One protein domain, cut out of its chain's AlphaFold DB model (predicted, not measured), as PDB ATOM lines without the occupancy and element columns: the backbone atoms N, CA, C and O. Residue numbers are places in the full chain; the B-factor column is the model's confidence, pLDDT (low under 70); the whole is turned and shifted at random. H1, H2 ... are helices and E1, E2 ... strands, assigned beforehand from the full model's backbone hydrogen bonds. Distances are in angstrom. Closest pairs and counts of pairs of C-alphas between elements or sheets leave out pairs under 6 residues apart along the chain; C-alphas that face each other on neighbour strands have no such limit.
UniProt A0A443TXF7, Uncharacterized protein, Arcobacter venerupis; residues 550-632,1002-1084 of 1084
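What this domain is: This is residues 550 to 632 and 1002 to 1084 of the 1084 residues of an uncharacterized protein of Arcobacter venerupis (UniProt A0A443TXF7). This domain has little regular structure: a small sheet, E1 E2 E3, packs beside edge strand E4 of a twisted sheet, E4 E5 E6 E7, H1 packs on E7, and H2 lies far out among loops. The 166 printed residues, 65 in named elements, run E1 E2 E3 H1 E4 E5 E6 H2 E7; the class is mixed, both sheets antiparallel. It is compact, radius of gyration of the C-alphas 16.5 A, spans 51 by 41 by 34 A.

Where its parts are: E1, residues 555 to 560, begins at C-alpha (15.289, 24.064, -44.308); then come E2, 566 to 571, E3, 577 to 579, H1, 597 to 610, 20.0 A, E4, 624 to 631, 20.9 A, E5, 1002 to 1006, E6, 1013 to 1021, H2, 1040 to 1043, and E7, 1065 to 1074, ending at (18.724, 6.060, -37.206).

How they stand to each other: E6 and E7 are neighbours, N 1018 and O 1068 2.9 A apart. The closest C-alphas of E1 and E4, Ser 557 and Ser 628, are 5.1 A apart. H1 is on the larger sheet, height 8.4 A, every O i to N i+4 pair within hydrogen-bond range.

The domain as a whole: Residues 633 to 1001 are cut out, leaving a 10.6 A C-alpha gap. Confidence is under 70 in 29 residues, among them 613 to 622.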
ATOM      1  N   GLY A 550       3.911  32.915 -43.672       71.12
ATOM      2  CA  GLY A 550       4.761  34.043 -43.253       71.12
ATOM      3  C   GLY A 550       5.992  33.678 -42.413       71.12
ATOM      4  O   GLY A 550       6.635  34.575 -41.875       71.12
ATOM      5  N   THR A 551       6.322  32.391 -42.300       79.38
ATOM      6  CA  THR A 551       7.552  31.912 -41.649       79.38
ATOM      7  C   THR A 551       8.772  32.021 -42.565       79.38
ATOM      8  O   THR A 551       8.638  32.102 -43.792       79.38
ATOM      9  N   ASN A 552       9.971  32.022 -41.978       83.56
ATOM     10  CA  ASN A 552      11.231  32.121 -42.705       83.56
ATOM     11  C   ASN A 552      12.046  30.826 -42.541       83.56
ATOM     12  O   ASN A 552      12.941  30.764 -41.695       83.56
ATOM     13  N   PRO A 553      11.747  29.783 -43.331       88.25
ATOM     14  CA  PRO A 553      12.333  28.472 -43.117       88.25
ATOM     15  C   PRO A 553      13.842  28.446 -43.372       88.25
ATOM     16  O   PRO A 553      14.328  29.001 -44.364       88.25
ATOM     17  N   ILE A 554      14.555  27.735 -42.496       86.06
ATOM     18  CA  ILE A 554      15.994  27.448 -42.615       86.06
ATOM     19  C   ILE A 554      16.268  26.175 -43.427       86.06
ATOM     20  O   ILE A 554      17.327  26.032 -44.027       86.06
ATOM     21  N   SER A 555      15.293  25.266 -43.478       90.00
ATOM     22  CA  SER A 555      15.289  24.064 -44.308       90.00
ATOM     23  C   SER A 555      13.878  23.841 -44.836       90.00
ATOM     24  O   SER A 555      12.897  24.106 -44.139       90.00
ATOM     25  N   LEU A 556      13.768  23.399 -46.085       91.69
ATOM     26  CA  LEU A 556      12.501  23.235 -46.782       91.69
ATOM     27  C   LEU A 556      12.613  22.074 -47.760       91.69
ATOM     28  O   LEU A 556      13.573  21.987 -48.523       91.69
ATOM     29  N   SER A 557      11.593  21.220 -47.774       92.88
ATOM     30  CA  SER A 557      11.455  20.159 -48.755       92.88
ATOM     31  C   SER A 557      10.063  20.128 -49.370       92.88
ATOM     32  O   SER A 557       9.051  20.191 -48.671       92.88
ATOM     33  N   TYR A 558      10.027  20.024 -50.691       91.62
ATOM     34  CA  TYR A 558       8.824  20.005 -51.505       91.62
ATOM     35  C   TYR A 558       8.779  18.737 -52.359       91.62
ATOM     36  O   TYR A 558       9.749  18.386 -53.028       91.62
ATOM     37  N   TYR A 559       7.632  18.070 -52.392       88.31
ATOM     38  CA  TYR A 559       7.413  16.871 -53.191       88.31
ATOM     39  C   TYR A 559       6.054  16.927 -53.880       88.31
ATOM     40  O   TYR A 559       5.059  17.313 -53.273       88.31
ATOM     41  N   LYS A 560       5.997  16.506 -55.143       84.69
ATOM     42  CA  LYS A 560       4.746  16.335 -55.880       84.69
ATOM     43  C   LYS A 560       4.648  14.899 -56.365       84.69
ATOM     44  O   LYS A 560       5.514  14.456 -57.116       84.69
ATOM     45  N   ASP A 561       3.607  14.195 -55.933       77.31
ATOM     46  CA  ASP A 561       3.395  12.804 -56.330       77.31
ATOM     47  C   ASP A 561       2.768  12.683 -57.730       77.31
ATOM     48  O   ASP A 561       2.279  13.647 -58.328       77.31
ATOM     49  N   ASN A 562       2.750  11.458 -58.254       70.25
ATOM     50  CA  ASN A 562       2.183  11.156 -59.570       70.25
ATOM     51  C   ASN A 562       0.649  11.290 -59.644       70.25
ATOM     52  O   ASN A 562       0.092  11.265 -60.741       70.25
ATOM     53  N   LYS A 563      -0.035  11.478 -58.507       72.88
ATOM     54  CA  LYS A 563      -1.464  11.824 -58.432       72.88
ATOM     55  C   LYS A 563      -1.685  13.342 -58.370       72.88
ATOM     56  O   LYS A 563      -2.822  13.780 -58.219       72.88
ATOM     57  N   ASN A 564      -0.626  14.137 -58.550       77.69
ATOM     58  CA  ASN A 564      -0.596  15.595 -58.456       77.69
ATOM     59  C   ASN A 564      -0.836  16.166 -57.050       77.69
ATOM     60  O   ASN A 564      -1.062  17.373 -56.943       77.69
ATOM     61  N   ASN A 565      -0.745  15.362 -55.988       84.25
ATOM     62  CA  ASN A 565      -0.753  15.914 -54.636       84.25
ATOM     63  C   ASN A 565       0.602  16.552 -54.345       84.25
ATOM     64  O   ASN A 565       1.652  15.975 -54.642       84.25
ATOM     65  N   GLU A 566       0.567  17.740 -53.755       88.38
ATOM     66  CA  GLU A 566       1.753  18.497 -53.376       88.38
ATOM     67  C   GLU A 566       1.944  18.415 -51.861       88.38
ATOM     68  O   GLU A 566       0.992  18.524 -51.090       88.38
ATOM     69  N   TYR A 567       3.188  18.214 -51.448       90.81
ATOM     70  CA  TYR A 567       3.601  18.104 -50.062       90.81
ATOM     71  C   TYR A 567       4.761  19.063 -49.822       90.81
ATOM     72  O   TYR A 567       5.689  19.160 -50.624       90.81
ATOM     73  N   LEU A 568       4.707  19.747 -48.694       92.56
ATOM     74  CA  LEU A 568       5.709  20.694 -48.232       92.56
ATOM     75  C   LEU A 568       5.991  20.423 -46.757       92.56
ATOM     76  O   LEU A 568       5.054  20.369 -45.958       92.56
ATOM     77  N   LEU A 569       7.261  20.270 -46.405       94.44
ATOM     78  CA  LEU A 569       7.761  20.279 -45.032       94.44
ATOM     79  C   LEU A 569       8.839  21.344 -44.911       94.44
ATOM     80  O   LEU A 569       9.589  21.585 -45.855       94.44
ATOM     81  N   TYR A 570       8.921  21.978 -43.754       93.25
ATOM     82  CA  TYR A 570       9.931  22.988 -43.498       93.25
ATOM     83  C   TYR A 570      10.254  23.087 -42.013       93.25
ATOM     84  O   TYR A 570       9.452  22.709 -41.157       93.25
ATOM     85  N   ILE A 571      11.438  23.609 -41.724       91.62
ATOM     86  CA  ILE A 571      11.888  23.934 -40.377       91.62
ATOM     87  C   ILE A 571      11.944  25.448 -40.276       91.62
ATOM     88  O   ILE A 571      12.633  26.093 -41.071       91.62
ATOM     89  N   ASP A 572      11.181  26.002 -39.341       88.69
ATOM     90  CA  ASP A 572      11.123  27.445 -39.118       88.69
ATOM     91  C   ASP A 572      12.363  27.977 -38.377       88.69
ATOM     92  O   ASP A 572      13.237  27.232 -37.931       88.69
ATOM     93  N   GLU A 573      12.444  29.295 -38.238       85.94
ATOM     94  CA  GLU A 573      13.512  29.984 -37.512       85.94
ATOM     95  C   GLU A 573      13.617  29.608 -36.020       85.94
ATOM     96  O   GLU A 573      14.638  29.886 -35.393       85.94
ATOM     97  N   ASN A 574      12.593  28.956 -35.455       84.31
ATOM     98  CA  ASN A 574      12.585  28.434 -34.087       84.31
ATOM     99  C   ASN A 574      12.943  26.940 -34.036       84.31
ATOM    100  O   ASN A 574      12.674  26.281 -33.029       84.31
ATOM    101  N   LEU A 575      13.522  26.392 -35.112       85.50
ATOM    102  CA  LEU A 575      13.940  24.993 -35.215       85.50
ATOM    103  C   LEU A 575      12.773  24.002 -35.021       85.50
ATOM    104  O   LEU A 575      12.943  22.910 -34.473       85.50
ATOM    105  N   THR A 576      11.566  24.399 -35.442       88.81
ATOM    106  CA  THR A 576      10.345  23.583 -35.359       88.81
ATOM    107  C   THR A 576       9.983  23.024 -36.731       88.81
ATOM    108  O   THR A 576       9.859  23.775 -37.700       88.81
ATOM    109  N   LEU A 577       9.745  21.712 -36.813       92.69
ATOM    110  CA  LEU A 577       9.255  21.044 -38.015       92.69
ATOM    111  C   LEU A 577       7.756  21.305 -38.211       92.69
ATOM    112  O   LEU A 577       6.930  21.010 -37.342       92.69
ATOM    113  N   ARG A 578       7.402  21.824 -39.388       92.38
ATOM    114  CA  ARG A 578       6.037  22.164 -39.805       92.38
ATOM    115  C   ARG A 578       5.793  21.765 -41.259       92.38
ATOM    116  O   ARG A 578       6.713  21.416 -41.995       92.38
ATOM    117  N   GLY A 579       4.534  21.842 -41.683       92.50
ATOM    118  CA  GLY A 579       4.140  21.662 -43.075       92.50
ATOM    119  C   GLY A 579       2.902  20.789 -43.223       92.50
ATOM    120  O   GLY A 579       1.941  20.906 -42.465       92.50
ATOM    121  N   THR A 580       2.918  19.928 -44.231       92.12
ATOM    122  CA  THR A 580       1.759  19.144 -44.663       92.12
ATOM    123  C   THR A 580       1.363  18.118 -43.607       92.12
ATOM    124  O   THR A 580       2.109  17.178 -43.337       92.12
ATOM    125  N   THR A 581       0.156  18.256 -43.053       89.88
ATOM    126  CA  THR A 581      -0.329  17.445 -41.924       89.88
ATOM    127  C   THR A 581      -0.274  15.945 -42.194       89.88
ATOM    128  O   THR A 581       0.118  15.197 -41.314       89.88
ATOM    129  N   SER A 582      -0.572  15.490 -43.415       88.38
ATOM    130  CA  SER A 582      -0.550  14.057 -43.742       88.38
ATOM    131  C   SER A 582       0.834  13.402 -43.633       88.38
ATOM    132  O   SER A 582       0.908  12.179 -43.616       88.38
ATOM    133  N   LEU A 583       1.918  14.191 -43.611       91.00
ATOM    134  CA  LEU A 583       3.288  13.714 -43.378       91.00
ATOM    135  C   LEU A 583       3.702  13.789 -41.900       91.00
ATOM    136  O   LEU A 583       4.727  13.224 -41.533       91.00
ATOM    137  N   LEU A 584       2.922  14.483 -41.071       92.75
ATOM    138  CA  LEU A 584       3.154  14.704 -39.641       92.75
ATOM    139  C   LEU A 584       2.058  14.038 -38.792       92.75
ATOM    140  O   LEU A 584       1.740  14.507 -37.707       92.75
ATOM    141  N   THR A 585       1.473  12.957 -39.304       91.25
ATOM    142  CA  THR A 585       0.469  12.134 -38.618       91.25
ATOM    143  C   THR A 585       0.805  10.666 -38.816       91.25
ATOM    144  O   THR A 585       1.235  10.293 -39.911       91.25
ATOM    145  N   CYS A 586       0.544   9.832 -37.810       91.69
ATOM    146  CA  CYS A 586       0.767   8.393 -37.912       91.69
ATOM    147  C   CYS A 586      -0.073   7.773 -39.040       91.69
ATOM    148  O   CYS A 586      -1.265   8.064 -39.204       91.69
ATOM    149  N   LYS A 587       0.563   6.887 -39.808       89.62
ATOM    150  CA  LYS A 587      -0.078   6.070 -40.839       89.62
ATOM    151  C   LYS A 587       0.263   4.604 -40.642       89.62
ATOM    152  O   LYS A 587       1.351   4.269 -40.176       89.62
ATOM    153  N   GLU A 588      -0.672   3.741 -41.017       85.94
ATOM    154  CA  GLU A 588      -0.356   2.332 -41.218       85.94
ATOM    155  C   GLU A 588       0.485   2.164 -42.488       85.94
ATOM    156  O   GLU A 588       0.649   3.087 -43.291       85.94
ATOM    157  N   SER A 589       1.043   0.975 -42.674       78.00
ATOM    158  CA  SER A 589       1.985   0.684 -43.755       78.00
ATOM    159  C   SER A 589       1.424   0.754 -45.173       78.00
ATOM    160  O   SER A 589       2.181   0.828 -46.146       78.00
ATOM    161  N   ASP A 590       0.101   0.759 -45.307       75.06
ATOM    162  CA  ASP A 590      -0.582   1.059 -46.563       75.06
ATOM    163  C   ASP A 590      -0.531   2.562 -46.931       75.06
ATOM    164  O   ASP A 590      -0.987   2.940 -48.009       75.06
ATOM    165  N   GLU A 591       0.019   3.412 -46.049       74.88
ATOM    166  CA  GLU A 591       0.125   4.880 -46.120       74.88
ATOM    167  C   GLU A 591      -1.215   5.634 -46.238       74.88
ATOM    168  O   GLU A 591      -1.243   6.865 -46.350       74.88
ATOM    169  N   THR A 592      -2.342   4.927 -46.193       77.19
ATOM    170  CA  THR A 592      -3.684   5.486 -46.402       77.19
ATOM    171  C   THR A 592      -4.513   5.439 -45.127       77.19
ATOM    172  O   THR A 592      -5.131   6.446 -44.750       77.19
ATOM    173  N   SER A 593      -4.466   4.316 -44.420       84.00
ATOM    174  CA  SER A 593      -5.168   4.075 -43.173       84.00
ATOM    175  C   SER A 593      -4.524   4.852 -42.030       84.00
ATOM    176  O   SER A 593      -3.305   5.027 -41.954       84.00
ATOM    177  N   SER A 594      -5.369   5.369 -41.140       86.94
ATOM    178  CA  SER A 594      -4.900   6.018 -39.912       86.94
ATOM    179  C   SER A 594      -4.521   4.951 -38.894       86.94
ATOM    180  O   SER A 594      -5.161   3.899 -38.858       86.94
ATOM    181  N   CYS A 595      -3.516   5.234 -38.069       91.06
ATOM    182  CA  CYS A 595      -3.140   4.333 -36.988       91.06
ATOM    183  C   CYS A 595      -4.254   4.201 -35.943       91.06
ATOM    184  O   CYS A 595      -5.170   5.031 -35.877       91.06
ATOM    185  N   ASP A 596      -4.145   3.187 -35.085       91.44
ATOM    186  CA  ASP A 596      -4.944   3.125 -33.863       91.44
ATOM    187  C   ASP A 596      -4.643   4.307 -32.914       91.44
ATOM    188  O   ASP A 596      -3.680   5.060 -33.092       91.44
ATOM    189  N   ASN A 597      -5.494   4.497 -31.902       91.94
ATOM    190  CA  ASN A 597      -5.376   5.631 -30.982       91.94
ATOM    191  C   ASN A 597      -4.029   5.662 -30.240       91.94
ATOM    192  O   ASN A 597      -3.448   6.734 -30.109       91.94
ATOM    193  N   ASN A 598      -3.508   4.512 -29.802       92.44
ATOM    194  CA  ASN A 598      -2.264   4.453 -29.029       92.44
ATOM    195  C   ASN A 598      -1.052   4.799 -29.907       92.44
ATOM    196  O   ASN A 598      -0.154   5.532 -29.487       92.44
ATOM    197  N   SER A 599      -1.026   4.290 -31.138       91.19
ATOM    198  CA  SER A 599       0.001   4.605 -32.128       91.19
ATOM    199  C   SER A 599      -0.047   6.076 -32.552       91.19
ATOM    200  O   SER A 599       1.010   6.699 -32.651       91.19
ATOM    201  N   ASN A 600      -1.239   6.656 -32.741       92.31
ATOM    202  CA  ASN A 600      -1.382   8.096 -32.994       92.31
ATOM    203  C   ASN A 600      -0.833   8.925 -31.824       92.31
ATOM    204  O   ASN A 600       0.014   9.786 -32.040       92.31
ATOM    205  N   GLU A 601      -1.248   8.627 -30.588       93.88
ATOM    206  CA  GLU A 601      -0.771   9.334 -29.391       93.88
ATOM    207  C   GLU A 601       0.752   9.241 -29.234       93.88
ATOM    208  O   GLU A 601       1.401  10.227 -28.875       93.88
ATOM    209  N   THR A 602       1.334   8.078 -29.537       92.50
ATOM    210  CA  THR A 602       2.788   7.868 -29.501       92.50
ATOM    211  C   THR A 602       3.492   8.728 -30.546       92.50
ATOM    212  O   THR A 602       4.416   9.462 -30.203       92.50
ATOM    213  N   PHE A 603       3.031   8.691 -31.800       93.69
ATOM    214  CA  PHE A 603       3.597   9.488 -32.890       93.69
ATOM    215  C   PHE A 603       3.534  10.990 -32.583       93.69
ATOM    216  O   PHE A 603       4.545  11.688 -32.680       93.69
ATOM    217  N   ASP A 604       2.363  11.477 -32.167       93.00
ATOM    218  CA  ASP A 604       2.141  12.887 -31.852       93.00
ATOM    219  C   ASP A 604       3.014  13.326 -30.675       93.00
ATOM    220  O   ASP A 604       3.637  14.388 -30.717       93.00
ATOM    221  N   SER A 605       3.123  12.491 -29.637       92.06
ATOM    222  CA  SER A 605       4.009  12.749 -28.498       92.06
ATOM    223  C   SER A 605       5.474  12.821 -28.927       92.06
ATOM    224  O   SER A 605       6.184  13.719 -28.477       92.06
ATOM    225  N   SER A 606       5.926  11.938 -29.826       90.19
ATOM    226  CA  SER A 606       7.289  11.964 -30.367       90.19
ATOM    227  C   SER A 606       7.571  13.240 -31.164       90.19
ATOM    228  O   SER A 606       8.571  13.907 -30.905       90.19
ATOM    229  N   ILE A 607       6.688  13.630 -32.089       91.25
ATOM    230  CA  ILE A 607       6.855  14.867 -32.871       91.25
ATOM    231  C   ILE A 607       6.820  16.101 -31.964       91.25
ATOM    232  O   ILE A 607       7.667  16.985 -32.100       91.25
ATOM    233  N   ASN A 608       5.888  16.162 -31.010       89.69
ATOM    234  CA  ASN A 608       5.801  17.268 -30.054       89.69
ATOM    235  C   ASN A 608       7.056  17.362 -29.179       89.69
ATOM    236  O   ASN A 608       7.560  18.461 -28.943       89.69
ATOM    237  N   TYR A 609       7.584  16.221 -28.734       86.50
ATOM    238  CA  TYR A 609       8.824  16.161 -27.971       86.50
ATOM    239  C   TYR A 609      10.008  16.717 -28.778       86.50
ATOM    240  O   TYR A 609      10.696  17.617 -28.299       86.50
ATOM    241  N   LEU A 610      10.194  16.263 -30.023       86.19
ATOM    242  CA  LEU A 610      11.279  16.729 -30.902       86.19
ATOM    243  C   LEU A 610      11.144  18.213 -31.296       86.19
ATOM    244  O   LEU A 610      12.144  18.891 -31.510       86.19
ATOM    245  N   ASN A 611       9.919  18.742 -31.341       88.31
ATOM    246  CA  ASN A 611       9.650  20.163 -31.586       88.31
ATOM    247  C   ASN A 611       9.815  21.062 -30.342       88.31
ATOM    248  O   ASN A 611       9.741  22.286 -30.456       88.31
ATOM    249  N   THR A 612      10.015  20.507 -29.143       82.38
ATOM    250  CA  THR A 612      10.094  21.303 -27.909       82.38
ATOM    251  C   THR A 612      11.495  21.900 -27.715       82.38
ATOM    252  O   THR A 612      12.473  21.177 -27.561       82.38
ATOM    253  N   ALA A 613      11.586  23.233 -27.619       61.75
ATOM    254  CA  ALA A 613      12.827  24.025 -27.509       61.75
ATOM    255  C   ALA A 613      13.710  23.795 -26.259       61.75
ATOM    256  O   ALA A 613      14.733  24.453 -26.119       61.75
ATOM    257  N   ASN A 614      13.332  22.887 -25.355       59.03
ATOM    258  CA  ASN A 614      14.099  22.546 -24.149       59.03
ATOM    259  C   ASN A 614      14.642  21.108 -24.182       59.03
ATOM    260  O   ASN A 614      15.080  20.604 -23.150       59.03
ATOM    261  N   ASN A 615      14.560  20.415 -25.320       59.97
ATOM    262  CA  ASN A 615      15.147  19.089 -25.438       59.97
ATOM    263  C   ASN A 615      16.674  19.225 -25.486       59.97
ATOM    264  O   ASN A 615      17.208  19.924 -26.349       59.97
ATOM    265  N   VAL A 616      17.360  18.594 -24.537       58.53
ATOM    266  CA  VAL A 616      18.810  18.692 -24.373       58.53
ATOM    267  C   VAL A 616      19.408  17.291 -24.442       58.53
ATOM    268  O   VAL A 616      19.103  16.443 -23.604       58.53
ATOM    269  N   VAL A 617      20.274  17.056 -25.426       56.69
ATOM    270  CA  VAL A 617      21.108  15.851 -25.528       56.69
ATOM    271  C   VAL A 617      22.543  16.289 -25.255       56.69
ATOM    272  O   VAL A 617      23.067  17.149 -25.957       56.69
ATOM    273  N   SER A 618      23.165  15.741 -24.206       54.75
ATOM    274  CA  SER A 618      24.543  16.085 -23.808       54.75
ATOM    275  C   SER A 618      24.781  17.598 -23.641       54.75
ATOM    276  O   SER A 618      25.743  18.143 -24.173       54.75
ATOM    277  N   ASP A 619      23.880  18.292 -22.940       54.62
ATOM    278  CA  ASP A 619      23.920  19.747 -22.702       54.62
ATOM    279  C   ASP A 619      23.752  20.651 -23.954       54.62
ATOM    280  O   ASP A 619      23.882  21.872 -23.850       54.62
ATOM    281  N   LYS A 620      23.376  20.095 -25.122       56.00
ATOM    282  CA  LYS A 620      23.070  20.835 -26.368       56.00
ATOM    283  C   LYS A 620      21.606  20.683 -26.812       56.00
ATOM    284  O   LYS A 620      20.998  19.635 -26.617       56.00
ATOM    285  N   LEU A 621      21.039  21.733 -27.423       59.34
ATOM    286  CA  LEU A 621      19.659  21.747 -27.940       59.34
ATOM    287  C   LEU A 621      19.469  20.712 -29.061       59.34
ATOM    288  O   LEU A 621      20.202  20.735 -30.047       59.34
ATOM    289  N   ALA A 622      18.455  19.855 -28.935       64.56
ATOM    290  CA  ALA A 622      18.140  18.754 -29.852       64.56
ATOM    291  C   ALA A 622      16.965  19.068 -30.806       64.56
ATOM    292  O   ALA A 622      16.140  18.207 -31.103       64.56
ATOM    293  N   ASN A 623      16.857  20.315 -31.272       77.62
ATOM    294  CA  ASN A 623      15.793  20.764 -32.177       77.62
ATOM    295  C   ASN A 623      16.102  20.474 -33.657       77.62
ATOM    296  O   ASN A 623      17.254  20.234 -34.011       77.62
ATOM    297  N   PHE A 624      15.093  20.529 -34.532       86.44
ATOM    298  CA  PHE A 624      15.246  20.232 -35.959       86.44
ATOM    299  C   PHE A 624      16.145  21.238 -36.694       86.44
ATOM    300  O   PHE A 624      15.993  22.446 -36.545       86.44
ATOM    301  N   THR A 625      17.034  20.740 -37.552       85.38
ATOM    302  CA  THR A 625      17.968  21.552 -38.355       85.38
ATOM    303  C   THR A 625      17.884  21.283 -39.855       85.38
ATOM    304  O   THR A 625      18.198  22.167 -40.650       85.38
ATOM    305  N   ASN A 626      17.416  20.101 -40.272       89.06
ATOM    306  CA  ASN A 626      17.208  19.787 -41.688       89.06
ATOM    307  C   ASN A 626      16.044  18.811 -41.911       89.06
ATOM    308  O   ASN A 626      15.798  17.958 -41.066       89.06
ATOM    309  N   VAL A 627      15.338  18.901 -43.039       92.81
ATOM    310  CA  VAL A 627      14.255  17.975 -43.398       92.81
ATOM    311  C   VAL A 627      14.248  17.697 -44.894       92.81
ATOM    312  O   VAL A 627      14.449  18.597 -45.708       92.81
ATOM    313  N   SER A 628      13.967  16.452 -45.272       92.88
ATOM    314  CA  SER A 628      13.703  16.107 -46.663       92.88
ATOM    315  C   SER A 628      12.613  15.048 -46.814       92.88
ATOM    316  O   SER A 628      12.521  14.097 -46.036       92.88
ATOM    317  N   ILE A 629      11.775  15.241 -47.836       91.88
ATOM    318  CA  ILE A 629      10.810  14.262 -48.328       91.88
ATOM    319  C   ILE A 629      11.492  13.463 -49.439       91.88
ATOM    320  O   ILE A 629      12.033  14.036 -50.386       91.88
ATOM    321  N   PHE A 630      11.452  12.141 -49.333       87.81
ATOM    322  CA  PHE A 630      12.063  11.235 -50.297       87.81
ATOM    323  C   PHE A 630      10.990  10.479 -51.075       87.81
ATOM    324  O   PHE A 630      10.070   9.907 -50.485       87.81
ATOM    325  N   LYS A 631      11.133  10.458 -52.405       81.25
ATOM    326  CA  LYS A 631      10.389   9.566 -53.295       81.25
ATOM    327  C   LYS A 631      10.957   8.156 -53.146       81.25
ATOM    328  O   LYS A 631      12.160   7.950 -53.303       81.25
ATOM    329  N   LEU A 632      10.091   7.181 -52.884       73.62
ATOM    330  CA  LEU A 632      10.450   5.791 -53.130       73.62
ATOM    331  C   LEU A 632      10.378   5.514 -54.627       73.62
ATOM    332  O   LEU A 632       9.487   5.995 -55.321       73.62
ATOM    333  N   VAL A1002       9.926  10.502 -44.822       93.25
ATOM    334  CA  VAL A1002      10.548  11.722 -44.327       93.25
ATOM    335  C   VAL A1002      11.769  11.320 -43.527       93.25
ATOM    336  O   VAL A1002      11.703  10.376 -42.740       93.25
ATOM    337  N   CYS A1003      12.862  12.052 -43.715       92.88
ATOM    338  CA  CYS A1003      13.943  12.083 -42.745       92.88
ATOM    339  C   CYS A1003      14.206  13.525 -42.329       92.88
ATOM    340  O   CYS A1003      14.174  14.446 -43.152       92.88
ATOM    341  N   ALA A1004      14.476  13.707 -41.044       92.00
ATOM    342  CA  ALA A1004      14.806  14.987 -40.459       92.00
ATOM    343  C   ALA A1004      16.022  14.855 -39.536       92.00
ATOM    344  O   ALA A1004      16.170  13.865 -38.820       92.00
ATOM    345  N   MET A1005      16.885  15.864 -39.572       88.00
ATOM    346  CA  MET A1005      18.010  16.025 -38.659       88.00
ATOM    347  C   MET A1005      17.573  16.896 -37.490       88.00
ATOM    348  O   MET A1005      16.909  17.916 -37.682       88.00
ATOM    349  N   THR A1006      17.974  16.504 -36.293       84.75
ATOM    350  CA  THR A1006      17.857  17.275 -35.052       84.75
ATOM    351  C   THR A1006      19.246  17.550 -34.495       84.75
ATOM    352  O   THR A1006      20.193  16.902 -34.931       84.75
ATOM    353  N   GLY A1007      19.371  18.482 -33.553       72.31
ATOM    354  CA  GLY A1007      20.627  18.809 -32.885       72.31
ATOM    355  C   GLY A1007      21.574  19.677 -33.713       72.31
ATOM    356  O   GLY A1007      21.397  19.880 -34.916       72.31
ATOM    357  N   ILE A1008      22.582  20.225 -33.033       64.56
ATOM    358  CA  ILE A1008      23.646  21.050 -33.613       64.56
ATOM    359  C   ILE A1008      24.981  20.369 -33.294       64.56
ATOM    360  O   ILE A1008      25.191  19.914 -32.171       64.56
ATOM    361  N   GLU A1009      25.887  20.312 -34.274       64.25
ATOM    362  CA  GLU A1009      27.222  19.712 -34.116       64.25
ATOM    363  C   GLU A1009      27.179  18.226 -33.695       64.25
ATOM    364  O   GLU A1009      26.439  17.438 -34.277       64.25
ATOM    365  N   ASP A1010      28.004  17.831 -32.734       61.00
ATOM    366  CA  ASP A1010      28.167  16.482 -32.173       61.00
ATOM    367  C   ASP A1010      26.922  15.920 -31.457       61.00
ATOM    368  O   ASP A1010      26.910  14.744 -31.109       61.00
ATOM    369  N   ALA A1011      25.872  16.723 -31.260       65.38
ATOM    370  CA  ALA A1011      24.581  16.278 -30.731       65.38
ATOM    371  C   ALA A1011      23.536  16.014 -31.830       65.38
ATOM    372  O   ALA A1011      22.354  15.841 -31.526       65.38
ATOM    373  N   SER A1012      23.937  16.043 -33.107       75.81
ATOM    374  CA  SER A1012      22.994  15.863 -34.211       75.81
ATOM    375  C   SER A1012      22.440  14.439 -34.254       75.81
ATOM    376  O   SER A1012      23.179  13.506 -33.985       75.81
ATOM    377  N   GLN A1013      21.170  14.248 -34.607       82.69
ATOM    378  CA  GLN A1013      20.546  12.924 -34.733       82.69
ATOM    379  C   GLN A1013      19.573  12.889 -35.911       82.69
ATOM    380  O   GLN A1013      18.813  13.839 -36.115       82.69
ATOM    381  N   MET A1014      19.556  11.784 -36.660       87.56
ATOM    382  CA  MET A1014      18.613  11.582 -37.764       87.56
ATOM    383  C   MET A1014      17.401  10.762 -37.321       87.56
ATOM    384  O   MET A1014      17.546   9.671 -36.769       87.56
ATOM    385  N   TYR A1015      16.207  11.252 -37.644       89.94
ATOM    386  CA  TYR A1015      14.942  10.549 -37.454       89.94
ATOM    387  C   TYR A1015      14.243  10.360 -38.794       89.94
ATOM    388  O   TYR A1015      14.097  11.322 -39.547       89.94
ATOM    389  N   CYS A1016      13.777   9.145 -39.073       91.06
ATOM    390  CA  CYS A1016      13.018   8.842 -40.286       91.06
ATOM    391  C   CYS A1016      11.699   8.135 -39.960       91.06
ATOM    392  O   CYS A1016      11.618   7.389 -38.984       91.06
ATOM    393  N   TRP A1017      10.672   8.360 -40.780       91.62
ATOM    394  CA  TRP A1017       9.379   7.670 -40.698       91.62
ATOM    395  C   TRP A1017       8.714   7.543 -42.071       91.62
ATOM    396  O   TRP A1017       8.996   8.308 -42.998       91.62
ATOM    397  N   GLY A1018       7.808   6.573 -42.191       89.19
ATOM    398  CA  GLY A1018       7.203   6.144 -43.449       89.19
ATOM    399  C   GLY A1018       7.918   4.935 -44.049       89.19
ATOM    400  O   GLY A1018       8.674   4.227 -43.378       89.19
ATOM    401  N   ASN A1019       7.665   4.668 -45.327       82.75
ATOM    402  CA  ASN A1019       8.287   3.545 -46.015       82.75
ATOM    403  C   ASN A1019       9.704   3.928 -46.465       82.75
ATOM    404  O   ASN A1019       9.882   4.640 -47.448       82.75
ATOM    405  N   VAL A1020      10.715   3.470 -45.730       81.56
ATOM    406  CA  VAL A1020      12.129   3.757 -46.027       81.56
ATOM    407  C   VAL A1020      12.754   2.720 -46.958       81.56
ATOM    408  O   VAL A1020      13.912   2.868 -47.353       81.56
ATOM    409  N   ALA A1021      12.001   1.666 -47.302       76.00
ATOM    410  CA  ALA A1021      12.463   0.501 -48.044       76.00
ATOM    411  C   ALA A1021      13.843   0.034 -47.548       76.00
ATOM    412  O   ALA A1021      13.951  -0.468 -46.434       76.00
ATOM    413  N   ARG A1022      14.888   0.223 -48.358       74.00
ATOM    414  CA  ARG A1022      16.291  -0.000 -47.976       74.00
ATOM    415  C   ARG A1022      17.180   1.231 -48.224       74.00
ATOM    416  O   ARG A1022      18.404   1.133 -48.263       74.00
ATOM    417  N   SER A1023      16.566   2.399 -48.418       79.12
ATOM    418  CA  SER A1023      17.255   3.654 -48.745       79.12
ATOM    419  C   SER A1023      18.059   4.208 -47.563       79.12
ATOM    420  O   SER A1023      19.071   4.879 -47.760       79.12
ATOM    421  N   VAL A1024      17.635   3.905 -46.337       82.81
ATOM    422  CA  VAL A1024      18.291   4.294 -45.082       82.81
ATOM    423  C   VAL A1024      19.086   3.094 -44.551       82.81
ATOM    424  O   VAL A1024      18.581   1.971 -44.628       82.81
ATOM    425  N   PRO A1025      20.313   3.276 -44.032       79.94
ATOM    426  CA  PRO A1025      21.071   2.152 -43.516       79.94
ATOM    427  C   PRO A1025      20.486   1.716 -42.176       79.94
ATOM    428  O   PRO A1025      20.047   2.530 -41.360       79.94
ATOM    429  N   ILE A1026      20.510   0.415 -41.923       72.94
ATOM    430  CA  ILE A1026      19.963  -0.158 -40.699       72.94
ATOM    431  C   ILE A1026      21.123  -0.277 -39.710       72.94
ATOM    432  O   ILE A1026      21.842  -1.272 -39.664       72.94
ATOM    433  N   LEU A1027      21.359   0.808 -38.976       63.09
ATOM    434  CA  LEU A1027      22.534   0.993 -38.115       63.09
ATOM    435  C   LEU A1027      22.285   0.719 -36.629       63.09
ATOM    436  O   LEU A1027      23.234   0.681 -35.850       63.09
ATOM    437  N   SER A1028      21.031   0.518 -36.221       61.28
ATOM    438  CA  SER A1028      20.699   0.248 -34.822       61.28
ATOM    439  C   SER A1028      20.462  -1.239 -34.587       61.28
ATOM    440  O   SER A1028      19.625  -1.851 -35.251       61.28
ATOM    441  N   THR A1029      21.118  -1.814 -33.575       57.94
ATOM    442  CA  THR A1029      20.784  -3.162 -33.081       57.94
ATOM    443  C   THR A1029      19.340  -3.245 -32.593       57.94
ATOM    444  O   THR A1029      18.760  -4.320 -32.626       57.94
ATOM    445  N   SER A1030      18.731  -2.118 -32.205       60.91
ATOM    446  CA  SER A1030      17.321  -2.065 -31.811       60.91
ATOM    447  C   SER A1030      16.346  -2.120 -32.985       60.91
ATOM    448  O   SER A1030      15.153  -2.245 -32.745       60.91
ATOM    449  N   LEU A1031      16.812  -1.971 -34.231       71.19
ATOM    450  CA  LEU A1031      15.980  -2.196 -35.417       71.19
ATOM    451  C   LEU A1031      15.997  -3.665 -35.838       71.19
ATOM    452  O   LEU A1031      15.043  -4.110 -36.468       71.19
ATOM    453  N   TYR A1032      17.044  -4.413 -35.477       73.19
ATOM    454  CA  TYR A1032      17.222  -5.809 -35.859       73.19
ATOM    455  C   TYR A1032      16.661  -6.781 -34.827       73.19
ATOM    456  O   TYR A1032      17.035  -6.751 -33.656       73.19
ATOM    457  N   ASP A1033      15.852  -7.720 -35.303       75.56
ATOM    458  CA  ASP A1033      15.440  -8.877 -34.523       75.56
ATOM    459  C   ASP A1033      16.505  -9.971 -34.677       75.56
ATOM    460  O   ASP A1033      16.530 -10.714 -35.661       75.56
ATOM    461  N   VAL A1034      17.431 -10.033 -33.715       75.50
ATOM    462  CA  VAL A1034      18.571 -10.965 -33.739       75.50
ATOM    463  C   VAL A1034      18.145 -12.433 -33.829       75.50
ATOM    464  O   VAL A1034      18.903 -13.236 -34.368       75.50
ATOM    465  N   ASP A1035      16.934 -12.778 -33.380       79.69
ATOM    466  CA  ASP A1035      16.410 -14.145 -33.445       79.69
ATOM    467  C   ASP A1035      16.008 -14.542 -34.877       79.69
ATOM    468  O   ASP A1035      15.988 -15.729 -35.213       79.69
ATOM    469  N   LYS A1036      15.737 -13.562 -35.751       73.62
ATOM    470  CA  LYS A1036      15.426 -13.779 -37.176       73.62
ATOM    471  C   LYS A1036      16.667 -13.781 -38.074       73.62
ATOM    472  O   LYS A1036      16.566 -14.021 -39.276       73.62
ATOM    473  N   ILE A1037      17.850 -13.537 -37.513       72.38
ATOM    474  CA  ILE A1037      19.096 -13.397 -38.267       72.38
ATOM    475  C   ILE A1037      19.933 -14.665 -38.115       72.38
ATOM    476  O   ILE A1037      20.535 -14.929 -37.078       72.38
ATOM    477  N   SER A1038      20.018 -15.449 -39.190       73.75
ATOM    478  CA  SER A1038      20.708 -16.743 -39.156       73.75
ATOM    479  C   SER A1038      22.233 -16.634 -39.029       73.75
ATOM    480  O   SER A1038      22.871 -17.580 -38.569       73.75
ATOM    481  N   THR A1039      22.840 -15.517 -39.457       72.81
ATOM    482  CA  THR A1039      24.288 -15.273 -39.355       72.81
ATOM    483  C   THR A1039      24.607 -13.794 -39.140       72.81
ATOM    484  O   THR A1039      23.920 -12.911 -39.646       72.81
ATOM    485  N   THR A1040      25.721 -13.504 -38.467       70.19
ATOM    486  CA  THR A1040      26.216 -12.131 -38.269       70.19
ATOM    487  C   THR A1040      26.495 -11.398 -39.589       70.19
ATOM    488  O   THR A1040      26.351 -10.184 -39.643       70.19
ATOM    489  N   ASN A1041      26.833 -12.105 -40.676       71.50
ATOM    490  CA  ASN A1041      27.067 -11.488 -41.989       71.50
ATOM    491  C   ASN A1041      25.804 -10.828 -42.562       71.50
ATOM    492  O   ASN A1041      25.914  -9.774 -43.191       71.50
ATOM    493  N   LYS A1042      24.619 -11.395 -42.291       71.19
ATOM    494  CA  LYS A1042      23.337 -10.848 -42.761       71.19
ATOM    495  C   LYS A1042      23.029  -9.457 -42.193       71.19
ATOM    496  O   LYS A1042      22.335  -8.677 -42.834       71.19
ATOM    497  N   LEU A1043      23.609  -9.095 -41.042       71.56
ATOM    498  CA  LEU A1043      23.510  -7.733 -40.491       71.56
ATOM    499  C   LEU A1043      24.174  -6.685 -41.392       71.56
ATOM    500  O   LEU A1043      23.756  -5.530 -41.411       71.56
ATOM    501  N   PHE A1044      25.214  -7.071 -42.132       75.88
ATOM    502  CA  PHE A1044      26.035  -6.141 -42.907       75.88
ATOM    503  C   PHE A1044      25.703  -6.169 -44.395       75.88
ATOM    504  O   PHE A1044      25.711  -5.121 -45.042       75.88
ATOM    505  N   ILE A1045      25.412  -7.351 -44.935       79.00
ATOM    506  CA  ILE A1045      25.161  -7.566 -46.360       79.00
ATOM    507  C   ILE A1045      23.983  -8.515 -46.564       79.00
ATOM    508  O   ILE A1045      23.742  -9.394 -45.744       79.00
ATOM    509  N   THR A1046      23.275  -8.365 -47.679       75.19
ATOM    510  CA  THR A1046      22.209  -9.293 -48.096       75.19
ATOM    511  C   THR A1046      22.338  -9.628 -49.574       75.19
ATOM    512  O   THR A1046      22.778  -8.796 -50.380       75.19
ATOM    513  N   GLN A1047      21.959 -10.856 -49.917       76.25
ATOM    514  CA  GLN A1047      21.843 -11.309 -51.300       76.25
ATOM    515  C   GLN A1047      20.459 -10.998 -51.865       76.25
ATOM    516  O   GLN A1047      19.509 -10.727 -51.129       76.25
ATOM    517  N   ASP A1048      20.338 -11.054 -53.189       72.38
ATOM    518  CA  ASP A1048      19.078 -10.795 -53.885       72.38
ATOM    519  C   ASP A1048      17.938 -11.720 -53.423       72.38
ATOM    520  O   ASP A1048      16.847 -11.248 -53.108       72.38
ATOM    521  N   SER A1049      18.231 -13.014 -53.255       70.81
ATOM    522  CA  SER A1049      17.277 -14.027 -52.778       70.81
ATOM    523  C   SER A1049      16.783 -13.799 -51.349       70.81
ATOM    524  O   SER A1049      15.780 -14.376 -50.949       70.81
ATOM    525  N   GLU A1050      17.491 -12.986 -50.568       71.06
ATOM    526  CA  GLU A1050      17.197 -12.713 -49.156       71.06
ATOM    527  C   GLU A1050      16.471 -11.374 -48.988       71.06
ATOM    528  O   GLU A1050      16.256 -10.911 -47.866       71.06
ATOM    529  N   LYS A1051      16.119 -10.696 -50.090       67.88
ATOM    530  CA  LYS A1051      15.509  -9.365 -50.028       67.88
ATOM    531  C   LYS A1051      14.224  -9.349 -49.202       67.88
ATOM    532  O   LYS A1051      14.021  -8.384 -48.469       67.88
ATOM    533  N   SER A1052      13.425 -10.414 -49.284       65.12
ATOM    534  CA  SER A1052      12.155 -10.595 -48.571       65.12
ATOM    535  C   SER A1052      12.285 -11.126 -47.138       65.12
ATOM    536  O   SER A1052      11.277 -11.185 -46.436       65.12
ATOM    537  N   ASP A1053      13.480 -11.523 -46.689       73.38
ATOM    538  CA  ASP A1053      13.662 -12.092 -45.351       73.38
ATOM    539  C   ASP A1053      13.483 -11.008 -44.280       73.38
ATOM    540  O   ASP A1053      14.177  -9.985 -44.278       73.38
ATOM    541  N   GLN A1054      12.578 -11.236 -43.322       70.94
ATOM    542  CA  GLN A1054      12.399 -10.290 -42.227       70.94
ATOM    543  C   GLN A1054      13.546 -10.378 -41.223       70.94
ATOM    544  O   GLN A1054      13.633 -11.329 -40.459       70.94
ATOM    545  N   MET A1055      14.370  -9.331 -41.169       72.38
ATOM    546  CA  MET A1055      15.461  -9.195 -40.191       72.38
ATOM    547  C   MET A1055      15.207  -8.138 -39.104       72.38
ATOM    548  O   MET A1055      16.006  -8.016 -38.179       72.38
ATOM    549  N   SER A1056      14.141  -7.343 -39.211       74.12
ATOM    550  CA  SER A1056      13.831  -6.242 -38.288       74.12
ATOM    551  C   SER A1056      12.701  -6.569 -37.313       74.12
ATOM    552  O   SER A1056      11.910  -7.488 -37.550       74.12
ATOM    553  N   PHE A1057      12.607  -5.784 -36.234       70.62
ATOM    554  CA  PHE A1057      11.465  -5.819 -35.312       70.62
ATOM    555  C   PHE A1057      10.158  -5.421 -36.002       70.62
ATOM    556  O   PHE A1057       9.131  -6.051 -35.763       70.62
ATOM    557  N   ASP A1058      10.213  -4.433 -36.898       71.75
ATOM    558  CA  ASP A1058       9.080  -4.080 -37.750       71.75
ATOM    559  C   ASP A1058       8.919  -5.081 -38.904       71.75
ATOM    560  O   ASP A1058       9.884  -5.711 -39.362       71.75
ATOM    561  N   GLU A1059       7.678  -5.254 -39.356       62.44
ATOM    562  CA  GLU A1059       7.324  -6.137 -40.467       62.44
ATOM    563  C   GLU A1059       7.836  -5.590 -41.800       62.44
ATOM    564  O   GLU A1059       7.581  -4.440 -42.164       62.44
ATOM    565  N   TYR A1060       8.539  -6.443 -42.551       65.25
ATOM    566  CA  TYR A1060       8.728  -6.212 -43.974       65.25
ATOM    567  C   TYR A1060       7.437  -6.582 -44.708       65.25
ATOM    568  O   TYR A1060       6.817  -7.602 -44.412       65.25
ATOM    569  N   PHE A1061       7.048  -5.792 -45.706       59.38
ATOM    570  CA  PHE A1061       6.013  -6.216 -46.661       59.38
ATOM    571  C   PHE A1061       6.563  -7.323 -47.563       59.38
ATOM    572  O   PHE A1061       7.781  -7.480 -47.636       59.38
ATOM    573  N   ASN A1062       5.678  -8.020 -48.290       48.91
ATOM    574  CA  ASN A1062       5.954  -9.170 -49.176       48.91
ATOM    575  C   ASN A1062       7.110  -9.006 -50.202       48.91
ATOM    576  O   ASN A1062       7.423  -9.964 -50.897       48.91
ATOM    577  N   ASP A1063       7.778  -7.846 -50.250       58.69
ATOM    578  CA  ASP A1063       8.876  -7.505 -51.158       58.69
ATOM    579  C   ASP A1063      10.145  -6.971 -50.437       58.69
ATOM    580  O   ASP A1063      11.006  -6.370 -51.076       58.69
ATOM    581  N   GLY A1064      10.275  -7.093 -49.106       60.34
ATOM    582  CA  GLY A1064      11.488  -6.636 -48.395       60.34
ATOM    583  C   GLY A1064      11.553  -5.137 -48.072       60.34
ATOM    584  O   GLY A1064      12.641  -4.581 -47.890       60.34
ATOM    585  N   LYS A1065      10.394  -4.467 -47.971       71.00
ATOM    586  CA  LYS A1065      10.259  -3.032 -47.631       71.00
ATOM    587  C   LYS A1065      10.149  -2.788 -46.123       71.00
ATOM    588  O   LYS A1065       9.221  -3.320 -45.520       71.00
ATOM    589  N   LEU A1066      11.021  -1.955 -45.543       79.25
ATOM    590  CA  LEU A1066      10.921  -1.530 -44.143       79.25
ATOM    591  C   LEU A1066       9.990  -0.317 -44.001       79.25
ATOM    592  O   LEU A1066      10.185   0.708 -44.662       79.25
ATOM    593  N   PHE A1067       9.000  -0.420 -43.115       83.94
ATOM    594  CA  PHE A1067       8.112   0.685 -42.757       83.94
ATOM    595  C   PHE A1067       8.349   1.118 -41.316       83.94
ATOM    596  O   PHE A1067       8.143   0.343 -40.388       83.94
ATOM    597  N   LEU A1068       8.748   2.376 -41.140       87.06
ATOM    598  CA  LEU A1068       8.953   2.989 -39.835       87.06
ATOM    599  C   LEU A1068       7.681   3.745 -39.449       87.06
ATOM    600  O   LEU A1068       7.431   4.849 -39.939       87.06
ATOM    601  N   LYS A1069       6.863   3.137 -38.585       87.06
ATOM    602  CA  LYS A1069       5.574   3.713 -38.162       87.06
ATOM    603  C   LYS A1069       5.736   5.035 -37.399       87.06
ATOM    604  O   LYS A1069       4.897   5.922 -37.524       87.06
ATOM    605  N   TYR A1070       6.813   5.167 -36.628       89.00
ATOM    606  CA  TYR A1070       7.104   6.326 -35.780       89.00
ATOM    607  C   TYR A1070       8.366   7.055 -36.258       89.00
ATOM    608  O   TYR A1070       9.149   6.458 -36.998       89.00
ATOM    609  N   PRO A1071       8.601   8.313 -35.832       89.94
ATOM    610  CA  PRO A1071       9.898   8.963 -35.987       89.94
ATOM    611  C   PRO A1071      10.966   8.137 -35.267       89.94
ATOM    612  O   PRO A1071      11.099   8.185 -34.043       89.94
ATOM    613  N   THR A1072      11.710   7.350 -36.032       87.88
ATOM    614  CA  THR A1072      12.663   6.382 -35.496       87.88
ATOM    615  C   THR A1072      14.071   6.913 -35.676       87.88
ATOM    616  O   THR A1072      14.460   7.293 -36.781       87.88
ATOM    617  N   TYR A1073      14.832   6.940 -34.582       86.31
ATOM    618  CA  TYR A1073      16.238   7.323 -34.607       86.31
ATOM    619  C   TYR A1073      17.047   6.319 -35.429       86.31
ATOM    620  O   TYR A1073      16.998   5.109 -35.193       86.31
ATOM    621  N   ILE A1074      17.815   6.838 -36.379       82.88
ATOM    622  CA  ILE A1074      18.724   6.060 -37.206       82.88
ATOM    623  C   ILE A1074      20.135   6.266 -36.652       82.88
ATOM    624  O   ILE A1074      20.759   7.300 -36.890       82.88
ATOM    625  N   GLY A1075      20.616   5.276 -35.893       72.25
ATOM    626  CA  GLY A1075      21.953   5.295 -35.292       72.25
ATOM    627  C   GLY A1075      23.066   5.524 -36.314       72.25
ATOM    628  O   GLY A1075      22.895   5.218 -37.486       72.25
ATOM    629  N   GLY A1076      24.210   6.065 -35.889       67.62
ATOM    630  CA  GLY A1076      25.376   6.273 -36.759       67.62
ATOM    631  C   GLY A1076      25.333   7.532 -37.636       67.62
ATOM    632  O   GLY A1076      26.275   7.770 -38.389       67.62
ATOM    633  N   PHE A1077      24.298   8.365 -37.492       72.00
ATOM    634  CA  PHE A1077      24.228   9.716 -38.061       72.00
ATOM    635  C   PHE A1077      24.318  10.792 -36.978       72.00
ATOM    636  O   PHE A1077      23.514  11.722 -36.944       72.00
ATOM    637  N   ASP A1078      25.331  10.677 -36.117       69.25
ATOM    638  CA  ASP A1078      25.553  11.612 -35.009       69.25
ATOM    639  C   ASP A1078      26.391  12.840 -35.432       69.25
ATOM    640  O   ASP A1078      27.272  13.320 -34.718       69.25
ATOM    641  N   TYR A1079      26.159  13.325 -36.658       70.56
ATOM    642  CA  TYR A1079      26.865  14.454 -37.269       70.56
ATOM    643  C   TYR A1079      25.864  15.420 -37.920       70.56
ATOM    644  O   TYR A1079      24.826  14.986 -38.421       70.56
ATOM    645  N   PRO A1080      26.156  16.732 -37.966       68.81
ATOM    646  CA  PRO A1080      25.275  17.700 -38.605       68.81
ATOM    647  C   PRO A1080      25.411  17.568 -40.121       68.81
ATOM    648  O   PRO A1080      26.461  17.898 -40.664       68.81
ATOM    649  N   PHE A1081      24.371  17.092 -40.802       74.88
ATOM    650  CA  PHE A1081      24.386  16.885 -42.250       74.88
ATOM    651  C   PHE A1081      23.497  17.874 -43.005       74.88
ATOM    652  O   PHE A1081      22.408  18.250 -42.560       74.88
ATOM    653  N   TYR A1082      23.930  18.217 -44.217       75.19
ATOM    654  CA  TYR A1082      23.083  18.846 -45.220       75.19
ATOM    655  C   TYR A1082      22.549  17.783 -46.181       75.19
ATOM    656  O   TYR A1082      23.334  17.119 -46.861       75.19
ATOM    657  N   PHE A1083      21.221  17.628 -46.249       81.06
ATOM    658  CA  PHE A1083      20.596  16.856 -47.323       81.06
ATOM    659  C   PHE A1083      20.868  17.558 -48.652       81.06
ATOM    660  O   PHE A1083      20.483  18.717 -48.832       81.06
ATOM    661  N   ARG A1084      21.565  16.865 -49.550       76.38
ATOM    662  CA  ARG A1084      21.906  17.362 -50.883       76.38
ATOM    663  C   ARG A1084      20.950  16.866 -51.959       76.38
ATOM    664  O   ARG A1084      20.306  15.797 -51.784       76.38
TER     665      ARG A1084